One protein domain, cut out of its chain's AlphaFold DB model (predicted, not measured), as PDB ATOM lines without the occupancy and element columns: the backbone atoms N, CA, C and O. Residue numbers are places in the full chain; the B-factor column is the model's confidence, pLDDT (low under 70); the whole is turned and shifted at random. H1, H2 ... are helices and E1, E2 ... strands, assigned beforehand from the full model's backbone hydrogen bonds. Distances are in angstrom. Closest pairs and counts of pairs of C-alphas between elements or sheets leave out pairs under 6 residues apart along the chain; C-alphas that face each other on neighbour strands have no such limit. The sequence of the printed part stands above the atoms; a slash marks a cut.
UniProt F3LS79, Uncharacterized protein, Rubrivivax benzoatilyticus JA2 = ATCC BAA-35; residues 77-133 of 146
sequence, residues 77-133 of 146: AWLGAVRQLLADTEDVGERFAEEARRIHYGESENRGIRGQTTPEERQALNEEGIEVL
ATOM      1  N   ALA A  77      27.237  19.596  19.130       84.94
ATOM      2  CA  ALA A  77      25.980  19.228  18.488       84.94
ATOM      3  C   ALA A  77      25.332  20.425  17.772       84.94
ATOM      4  O   ALA A  77      24.917  20.295  16.620       84.94
ATOM      5  N   TRP A  78      25.307  21.604  18.404       84.94
ATOM      6  CA  TRP A  78      24.784  22.828  17.790       84.94
ATOM      7  C   TRP A  78      25.578  23.238  16.544       84.94
ATOM      8  O   TRP A  78      24.991  23.484  15.492       84.94
ATOM      9  N   LEU A  79      26.913  23.241  16.615       84.38
ATOM     10  CA  LEU A  79      27.766  23.528  15.456       84.38
ATOM     11  C   LEU A  79      27.567  22.507  14.329       84.38
ATOM     12  O   LEU A  79      27.566  22.883  13.157       84.38
ATOM     13  N   GLY A  80      27.388  21.228  14.669       85.00
ATOM     14  CA  GLY A  80      27.059  20.178  13.706       85.00
ATOM     15  C   GLY A  80      25.729  20.440  12.998       85.00
ATOM     16  O   GLY A  80      25.673  20.400  11.769       85.00
ATOM     17  N   ALA A  81      24.688  20.788  13.756       85.19
ATOM     18  CA  ALA A  81      23.372  21.122  13.216       85.19
ATOM     19  C   ALA A  81      23.414  22.359  12.304       85.19
ATOM     20  O   ALA A  81      22.870  22.327  11.203       85.19
ATOM     21  N   VAL A  82      24.120  23.421  12.712       84.25
ATOM     22  CA  VAL A  82      24.305  24.621  11.880       84.25
ATOM     23  C   VAL A  82      25.011  24.271  10.569       84.25
ATOM     24  O   VAL A  82      24.580  24.720   9.514       84.25
ATOM     25  N   ARG A  83      26.062  23.440  10.598       83.44
ATOM     26  CA  ARG A  83      26.769  23.019   9.374       83.44
ATOM     27  C   ARG A  83      25.875  22.245   8.410       83.44
ATOM     28  O   ARG A  83      25.970  22.478   7.212       83.44
ATOM     29  N   GLN A  84      25.038  21.341   8.918       84.75
ATOM     30  CA  GLN A  84      24.074  20.606   8.092       84.75
ATOM     31  C   GLN A  84      23.063  21.557   7.457       84.75
ATOM     32  O   GLN A  84      22.917  21.568   6.243       84.75
ATOM     33  N   LEU A  85      22.476  22.459   8.250       84.50
ATOM     34  CA  LEU A  85      21.539  23.454   7.736       84.50
ATOM     35  C   LEU A  85      22.174  24.330   6.647       84.50
ATOM     36  O   LEU A  85      21.554  24.575   5.620       84.50
ATOM     37  N   LEU A  86      23.422  24.768   6.828       83.75
ATOM     38  CA  LEU A  86      24.149  25.547   5.818       83.75
ATOM     39  C   LEU A  86      24.440  24.763   4.527       83.75
ATOM     40  O   LEU A  86      24.606  25.400   3.487       83.75
ATOM     41  N   ALA A  87      24.543  23.434   4.604       85.81
ATOM     42  CA  ALA A  87      24.771  22.553   3.459       85.81
ATOM     43  C   ALA A  87      23.471  22.228   2.710       85.81
ATOM     44  O   ALA A  87      23.479  22.156   1.484       85.81
ATOM     45  N   ASP A  88      22.363  22.089   3.440       87.94
ATOM     46  CA  ASP A  88      21.049  21.742   2.890       87.94
ATOM     47  C   ASP A  88      20.262  22.964   2.382       87.94
ATOM     48  O   ASP A  88      19.191  22.814   1.792       87.94
ATOM     49  N   THR A  89      20.767  24.182   2.617       89.69
ATOM     50  CA  THR A  89      20.107  25.436   2.226       89.69
ATOM     51  C   THR A  89      20.938  26.264   1.251       89.69
ATOM     52  O   THR A  89      22.149  26.441   1.407       89.69
ATOM     53  N   GLU A  90      20.260  26.829   0.258       91.19
ATOM     54  CA  GLU A  90      20.845  27.721  -0.739       91.19
ATOM     55  C   GLU A  90      20.985  29.148  -0.192       91.19
ATOM     56  O   GLU A  90      20.026  29.715   0.328       91.19
ATOM     57  N   ASP A  91      22.168  29.753  -0.332       91.25
ATOM     58  CA  ASP A  91      22.401  31.149   0.054       91.25
ATOM     59  C   ASP A  91      21.972  32.116  -1.059       91.25
ATOM     60  O   ASP A  91      22.666  32.286  -2.063       91.25
ATOM     61  N   VAL A  92      20.817  32.756  -0.875       93.06
ATOM     62  CA  VAL A  92      20.242  33.739  -1.806       93.06
ATOM     63  C   VAL A  92      20.647  35.183  -1.476       93.06
ATOM     64  O   VAL A  92      20.261  36.110  -2.198       93.06
ATOM     65  N   GLY A  93      21.447  35.389  -0.421       90.94
ATOM     66  CA  GLY A  93      21.965  36.698  -0.027       90.94
ATOM     67  C   GLY A  93      20.860  37.708   0.293       90.94
ATOM     68  O   GLY A  93      19.911  37.393   1.004       90.94
ATOM     69  N   GLU A  94      20.979  38.929  -0.231       92.38
ATOM     70  CA  GLU A  94      20.026  40.035  -0.012       92.38
ATOM     71  C   GLU A  94      18.647  39.795  -0.653       92.38
ATOM     72  O   GLU A  94      17.675  40.449  -0.294       92.38
ATOM     73  N   ARG A  95      18.522  38.820  -1.565       93.12
ATOM     74  CA  ARG A  95      17.251  38.489  -2.240       93.12
ATOM     75  C   ARG A  95      16.351  37.564  -1.420       93.12
ATOM     76  O   ARG A  95      15.400  36.996  -1.950       93.12
ATOM     77  N   PHE A  96      16.656  37.377  -0.138       95.31
ATOM     78  CA  PHE A  96      15.944  36.437   0.721       95.31
ATOM     79  C   PHE A  96      14.444  36.726   0.793       95.31
ATOM     80  O   PHE A  96      13.649  35.806   0.624       95.31
ATOM     81  N   ALA A  97      14.052  37.986   0.993       94.81
ATOM     82  CA  ALA A  97      12.643  38.345   1.120       94.81
ATOM     83  C   ALA A  97      11.848  38.071  -0.167       94.81
ATOM     84  O   ALA A  97      10.729  37.561  -0.116       94.81
ATOM     85  N   GLU A  98      12.438  38.362  -1.326       94.62
ATOM     86  CA  GLU A  98      11.820  38.103  -2.629       94.62
ATOM     87  C   GLU A  98      11.687  36.600  -2.896       94.62
ATOM     88  O   GLU A  98      10.601  36.124  -3.219       94.62
ATOM     89  N   GLU A  99      12.764  35.830  -2.715       95.12
ATOM     90  CA  GLU A  99      12.738  34.384  -2.952       95.12
ATOM     91  C   GLU A  99      11.809  33.658  -1.968       95.12
ATOM     92  O   GLU A  99      11.094  32.744  -2.380       95.12
ATOM     93  N   ALA A 100      11.737  34.092  -0.705       95.06
ATOM     94  CA  ALA A 100      10.814  33.530   0.282       95.06
ATOM     95  C   ALA A 100       9.347  33.708  -0.139       95.06
ATOM     96  O   ALA A 100       8.565  32.759  -0.068       95.06
ATOM     97  N   ARG A 101       8.984  34.892  -0.656       94.94
ATOM     98  CA  ARG A 101       7.651  35.142  -1.229       94.94
ATOM     99  C   ARG A 101       7.385  34.266  -2.444       94.94
ATOM    100  O   ARG A 101       6.328  33.650  -2.523       94.94
ATOM    101  N   ARG A 102       8.343  34.162  -3.368       95.19
ATOM    102  CA  ARG A 102       8.186  33.328  -4.570       95.19
ATOM    103  C   ARG A 102       7.945  31.863  -4.222       95.19
ATOM    104  O   ARG A 102       7.074  31.243  -4.825       95.19
ATOM    105  N   ILE A 103       8.649  31.333  -3.222       94.44
ATOM    106  CA  ILE A 103       8.427  29.967  -2.730       94.44
ATOM    107  C   ILE A 103       7.043  29.847  -2.076       94.44
ATOM    108  O   ILE A 103       6.319  28.894  -2.361       94.44
ATOM    109  N   HIS A 104       6.642  30.816  -1.247       93.81
ATOM    110  CA  HIS A 104       5.343  30.811  -0.567       93.81
ATOM    111  C   HIS A 104       4.153  30.843  -1.542       93.81
ATOM    112  O   HIS A 104       3.196  30.089  -1.374       93.81
ATOM    113  N   TYR A 105       4.229  31.666  -2.594       93.50
ATOM    114  CA  TYR A 105       3.188  31.771  -3.623       93.50
ATOM    115  C   TYR A 105       3.292  30.698  -4.724       93.50
ATOM    116  O   TYR A 105       2.442  30.650  -5.614       93.50
ATOM    117  N   GLY A 106       4.299  29.817  -4.675       92.50
ATOM    118  CA  GLY A 106       4.490  28.736  -5.648       92.50
ATOM    119  C   GLY A 106       5.035  29.183  -7.011       92.50
ATOM    120  O   GLY A 106       4.886  28.469  -7.999       92.50
ATOM    121  N   GLU A 107       5.670  30.354  -7.082       92.88
ATOM    122  CA  GLU A 107       6.327  30.882  -8.288       92.88
ATOM    123  C   GLU A 107       7.738  30.308  -8.518       92.88
ATOM    124  O   GLU A 107       8.357  30.549  -9.561       92.88
ATOM    125  N   SER A 108       8.281  29.588  -7.537       91.94
ATOM    126  CA  SER A 108       9.575  28.908  -7.610       91.94
ATOM    127  C   SER A 108       9.537  27.556  -6.889       91.94
ATOM    128  O   SER A 108       8.598  27.244  -6.155       91.94
ATOM    129  N   GLU A 109      10.549  26.719  -7.135       89.19
ATOM    130  CA  GLU A 109      10.651  25.399  -6.504       89.19
ATOM    131  C   GLU A 109      10.840  25.515  -4.988       89.19
ATOM    132  O   GLU A 109      11.669  26.300  -4.512       89.19
ATOM    133  N   ASN A 110      10.103  24.688  -4.239       90.69
ATOM    134  CA  ASN A 110      10.211  24.611  -2.786       90.69
ATOM    135  C   ASN A 110      11.554  23.984  -2.388       90.69
ATOM    136  O   ASN A 110      11.790  22.795  -2.612       90.69
ATOM    137  N   ARG A 111      12.431  24.807  -1.811       92.31
ATOM    138  CA  ARG A 111      13.772  24.438  -1.354       92.31
ATOM    139  C   ARG A 111      14.166  25.279  -0.145       92.31
ATOM    140  O   ARG A 111      13.650  26.378   0.048       92.31
ATOM    141  N   GLY A 112      15.092  24.771   0.661       91.31
ATOM    142  CA  GLY A 112      15.636  25.527   1.783       91.31
ATOM    143  C   GLY A 112      16.471  26.704   1.282       91.31
ATOM    144  O   GLY A 112      17.444  26.496   0.563       91.31
ATOM    145  N   ILE A 113      16.111  27.927   1.673       93.56
ATOM    146  CA  ILE A 113      16.874  29.138   1.353       93.56
ATOM    147  C   ILE A 113      17.366  29.820   2.629       93.56
ATOM    148  O   ILE A 113      16.707  29.794   3.669       93.56
ATOM    149  N   ARG A 114      18.527  30.457   2.540       92.12
ATOM    150  CA  ARG A 114      19.100  31.320   3.572       92.12
ATOM    151  C   ARG A 114      19.593  32.611   2.945       92.12
ATOM    152  O   ARG A 114      19.932  32.644   1.770       92.12
ATOM    153  N   GLY A 115      19.640  33.678   3.723       91.75
ATOM    154  CA  GLY A 115      20.125  34.956   3.232       91.75
ATOM    155  C   GLY A 115      20.021  36.047   4.281       91.75
ATOM    156  O   GLY A 115      19.954  35.781   5.483       91.75
ATOM    157  N   GLN A 116      20.043  37.286   3.813       90.38
ATOM    158  CA  GLN A 116      20.005  38.489   4.626       90.38
ATOM    159  C   GLN A 116      18.705  39.235   4.354       90.38
ATOM    160  O   GLN A 116      18.233  39.280   3.224       90.38
ATOM    161  N   THR A 117      18.132  39.813   5.403       91.25
ATOM    162  CA  THR A 117      16.920  40.626   5.309       91.25
ATOM    163  C   THR A 117      16.922  41.672   6.414       91.25
ATOM    164  O   THR A 117      17.483  41.443   7.500       91.25
ATOM    165  N   THR A 118      16.320  42.827   6.152       91.12
ATOM    166  CA  THR A 118      16.198  43.881   7.159       91.12
ATOM    167  C   THR A 118      15.134  43.525   8.207       91.12
ATOM    168  O   THR A 118      14.325  42.609   8.021       91.12
ATOM    169  N   PRO A 119      15.123  44.198   9.372       89.94
ATOM    170  CA  PRO A 119      14.053  44.028  10.348       89.94
ATOM    171  C   PRO A 119      12.653  44.300   9.794       89.94
ATOM    172  O   PRO A 119      11.725  43.574  10.141       89.94
ATOM    173  N   GLU A 120      12.524  45.301   8.928       92.69
ATOM    174  CA  GLU A 120      11.262  45.714   8.315       92.69
ATOM    175  C   GLU A 120      10.758  44.661   7.323       92.69
ATOM    176  O   GLU A 120       9.598  44.260   7.377       92.69
ATOM    177  N   GLU A 121      11.638  44.151   6.461       93.06
ATOM    178  CA  GLU A 121      11.307  43.081   5.518       93.06
ATOM    179  C   GLU A 121      10.896  41.794   6.235       93.06
ATOM    180  O   GLU A 121       9.903  41.171   5.872       93.06
ATOM    181  N   ARG A 122      11.610  41.415   7.302       91.69
ATOM    182  CA  ARG A 122      11.244  40.255   8.126       91.69
ATOM    183  C   ARG A 122       9.861  40.410   8.744       91.69
ATOM    184  O   ARG A 122       9.133  39.428   8.871       91.69
ATOM    185  N   GLN A 123       9.514  41.618   9.183       91.94
ATOM    186  CA  GLN A 123       8.184  41.879   9.712       91.94
ATOM    187  C   GLN A 123       7.126  41.722   8.615       91.94
ATOM    188  O   GLN A 123       6.155  41.009   8.839       91.94
ATOM    189  N   ALA A 124       7.358  42.291   7.429       94.56
ATOM    190  CA  ALA A 124       6.453  42.140   6.293       94.56
ATOM    191  C   ALA A 124       6.242  40.661   5.915       94.56
ATOM    192  O   ALA A 124       5.107  40.227   5.750       94.56
ATOM    193  N   LEU A 125       7.313  39.858   5.880       94.31
ATOM    194  CA  LEU A 125       7.221  38.414   5.630       94.31
ATOM    195  C   LEU A 125       6.331  37.707   6.665       94.31
ATOM    196  O   LEU A 125       5.466  36.924   6.288       94.31
ATOM    197  N   ASN A 126       6.481  38.019   7.956       94.12
ATOM    198  CA  ASN A 126       5.626  37.438   8.996       94.12
ATOM    199  C   ASN A 126       4.155  37.872   8.863       94.12
ATOM    200  O   ASN A 126       3.263  37.059   9.091       94.12
ATOM    201  N   GLU A 127       3.893  39.129   8.496       95.00
ATOM    202  CA  GLU A 127       2.536  39.642   8.253       95.00
ATOM    203  C   GLU A 127       1.868  38.955   7.048       95.00
ATOM    204  O   GLU A 127       0.660  38.721   7.062       95.00
ATOM    205  N   GLU A 128       2.658  38.571   6.044       92.25
ATOM    206  CA  GLU A 128       2.233  37.755   4.899       92.25
ATOM    207  C   GLU A 128       2.067  36.259   5.246       92.25
ATOM    208  O   GLU A 128       1.551  35.496   4.434       92.25
ATOM    209  N   GLY A 129       2.466  35.827   6.448       92.50
ATOM    210  CA  GLY A 129       2.406  34.426   6.880       92.50
ATOM    211  C   GLY A 129       3.610  33.579   6.453       92.50
ATOM    212  O   GLY A 129       3.530  32.351   6.443       92.50
ATOM    213  N   ILE A 130       4.726  34.217   6.096       93.69
ATOM    214  CA  ILE A 130       5.991  33.568   5.744       93.69
ATOM    215  C   ILE A 130       6.869  33.491   6.997       93.69
ATOM    216  O   ILE A 130       7.399  34.498   7.470       93.69
ATOM    217  N   GLU A 131       7.041  32.283   7.535       89.75
ATOM    218  CA  GLU A 131       7.849  32.047   8.734       89.75
ATOM    219  C   GLU A 131       9.352  32.184   8.438       89.75
ATOM    220  O   GLU A 131       9.911  31.473   7.601       89.75
ATOM    221  N   VAL A 132      10.032  33.083   9.161       91.25
ATOM    222  CA  VAL A 132      11.476  33.337   9.008       91.25
ATOM    223  C   VAL A 132      12.215  33.093  10.321       91.25
ATOM    224  O   VAL A 132      11.971  33.759  11.328       91.25
ATOM    225  N   LEU A 133      13.199  32.192  10.294       89.19
ATOM    226  CA  LEU A 133      14.078  31.913  11.430       89.19
ATOM    227  C   LEU A 133      15.330  32.805  11.390       89.19
ATOM    228  O   LEU A 133      16.066  32.816  10.406       89.19
TER     229      LEU A 133
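Overview. This is residues 77 to 133 of the 146 residues of an uncharacterized protein of Rubrivivax benzoatilyticus JA2 = ATCC BAA-35 (UniProt F3LS79). What does the model look like? It is a small body in which two short strands, E1 and E2, pair side by side, helix H2 packs on E2, and helix H3 runs side by side with H2 the same way, apart from E1, while residues 77 to 84 of H1 stick out as an arm. Residues 128 to 133 fold back from the end of H3. What is it made of? The printed part has 57 residues with three named helices and two named strands in the order H1, E1, H2, E2, H3; the sheet, in the order E1, E2, is parallel, and the class is mostly helix. How tight is it? It is only just compact, close to loose, with a radius of gyration of the C-alphas of 11.9 A and spans of 33 by 25 by 19 A.

Arrangement. Where does the first helix go? H1, residues 77 to 88, touches no helix, and its residues 77 to 84 stand free; its closest C-alpha to E2, residues 113 to 115, is that of Leu 86, 8.0 A from that of Arg 114. How do the strands pair? E1, residues 90 to 93, is the parallel neighbour of E2, at 30 degrees; N 92 and O 114 are within hydrogen-bond range at 2.8 A, as are N 114 and O 90 at 2.8 A. With H2, residues 96 to 104, they form a strand-helix-strand unit, two parallel strands with a helix between them along the chain, and its crossover is right-handed. What is near H2? Its closest C-alphas to E2 are those of Phe 96 and Gly 115, 5.1 A apart. H2 and H3, residues 119 to 127, touch at Ala 97 and Glu 121, closest C-alphas 6.6 A apart, with a shallow tilt of 10 degrees, the same way. What of the helix backbones? In H1, H2 and H3 every O i to N i+4 pair is within hydrogen-bond range.

Along the chain. Where does H1 run? It begins at C-alpha 77, (25.980, 19.228, 18.488), and is 16.6 A long. How long are the next elements? E1 is 9.1 A from first to last C-alpha, H2 12.1 A and E2 6.9 A. Where does H3 end? It is 12.5 A long and ends at C-alpha 127, (2.536, 39.642, 8.253).

Size, cuts and confidence. How large is it? The two C-alphas farthest apart, those of Ala 77 and Glu 107, are 35.2 A apart. Is it continuous? The printed part has no cut; the links H1 to E1, E1 to H2 and E2 to H3 are tight, and H2 to E2, with 8 residues, is short. How confident is the model? The mean pLDDT of the printed part is 91.0, and no printed residue is under 70.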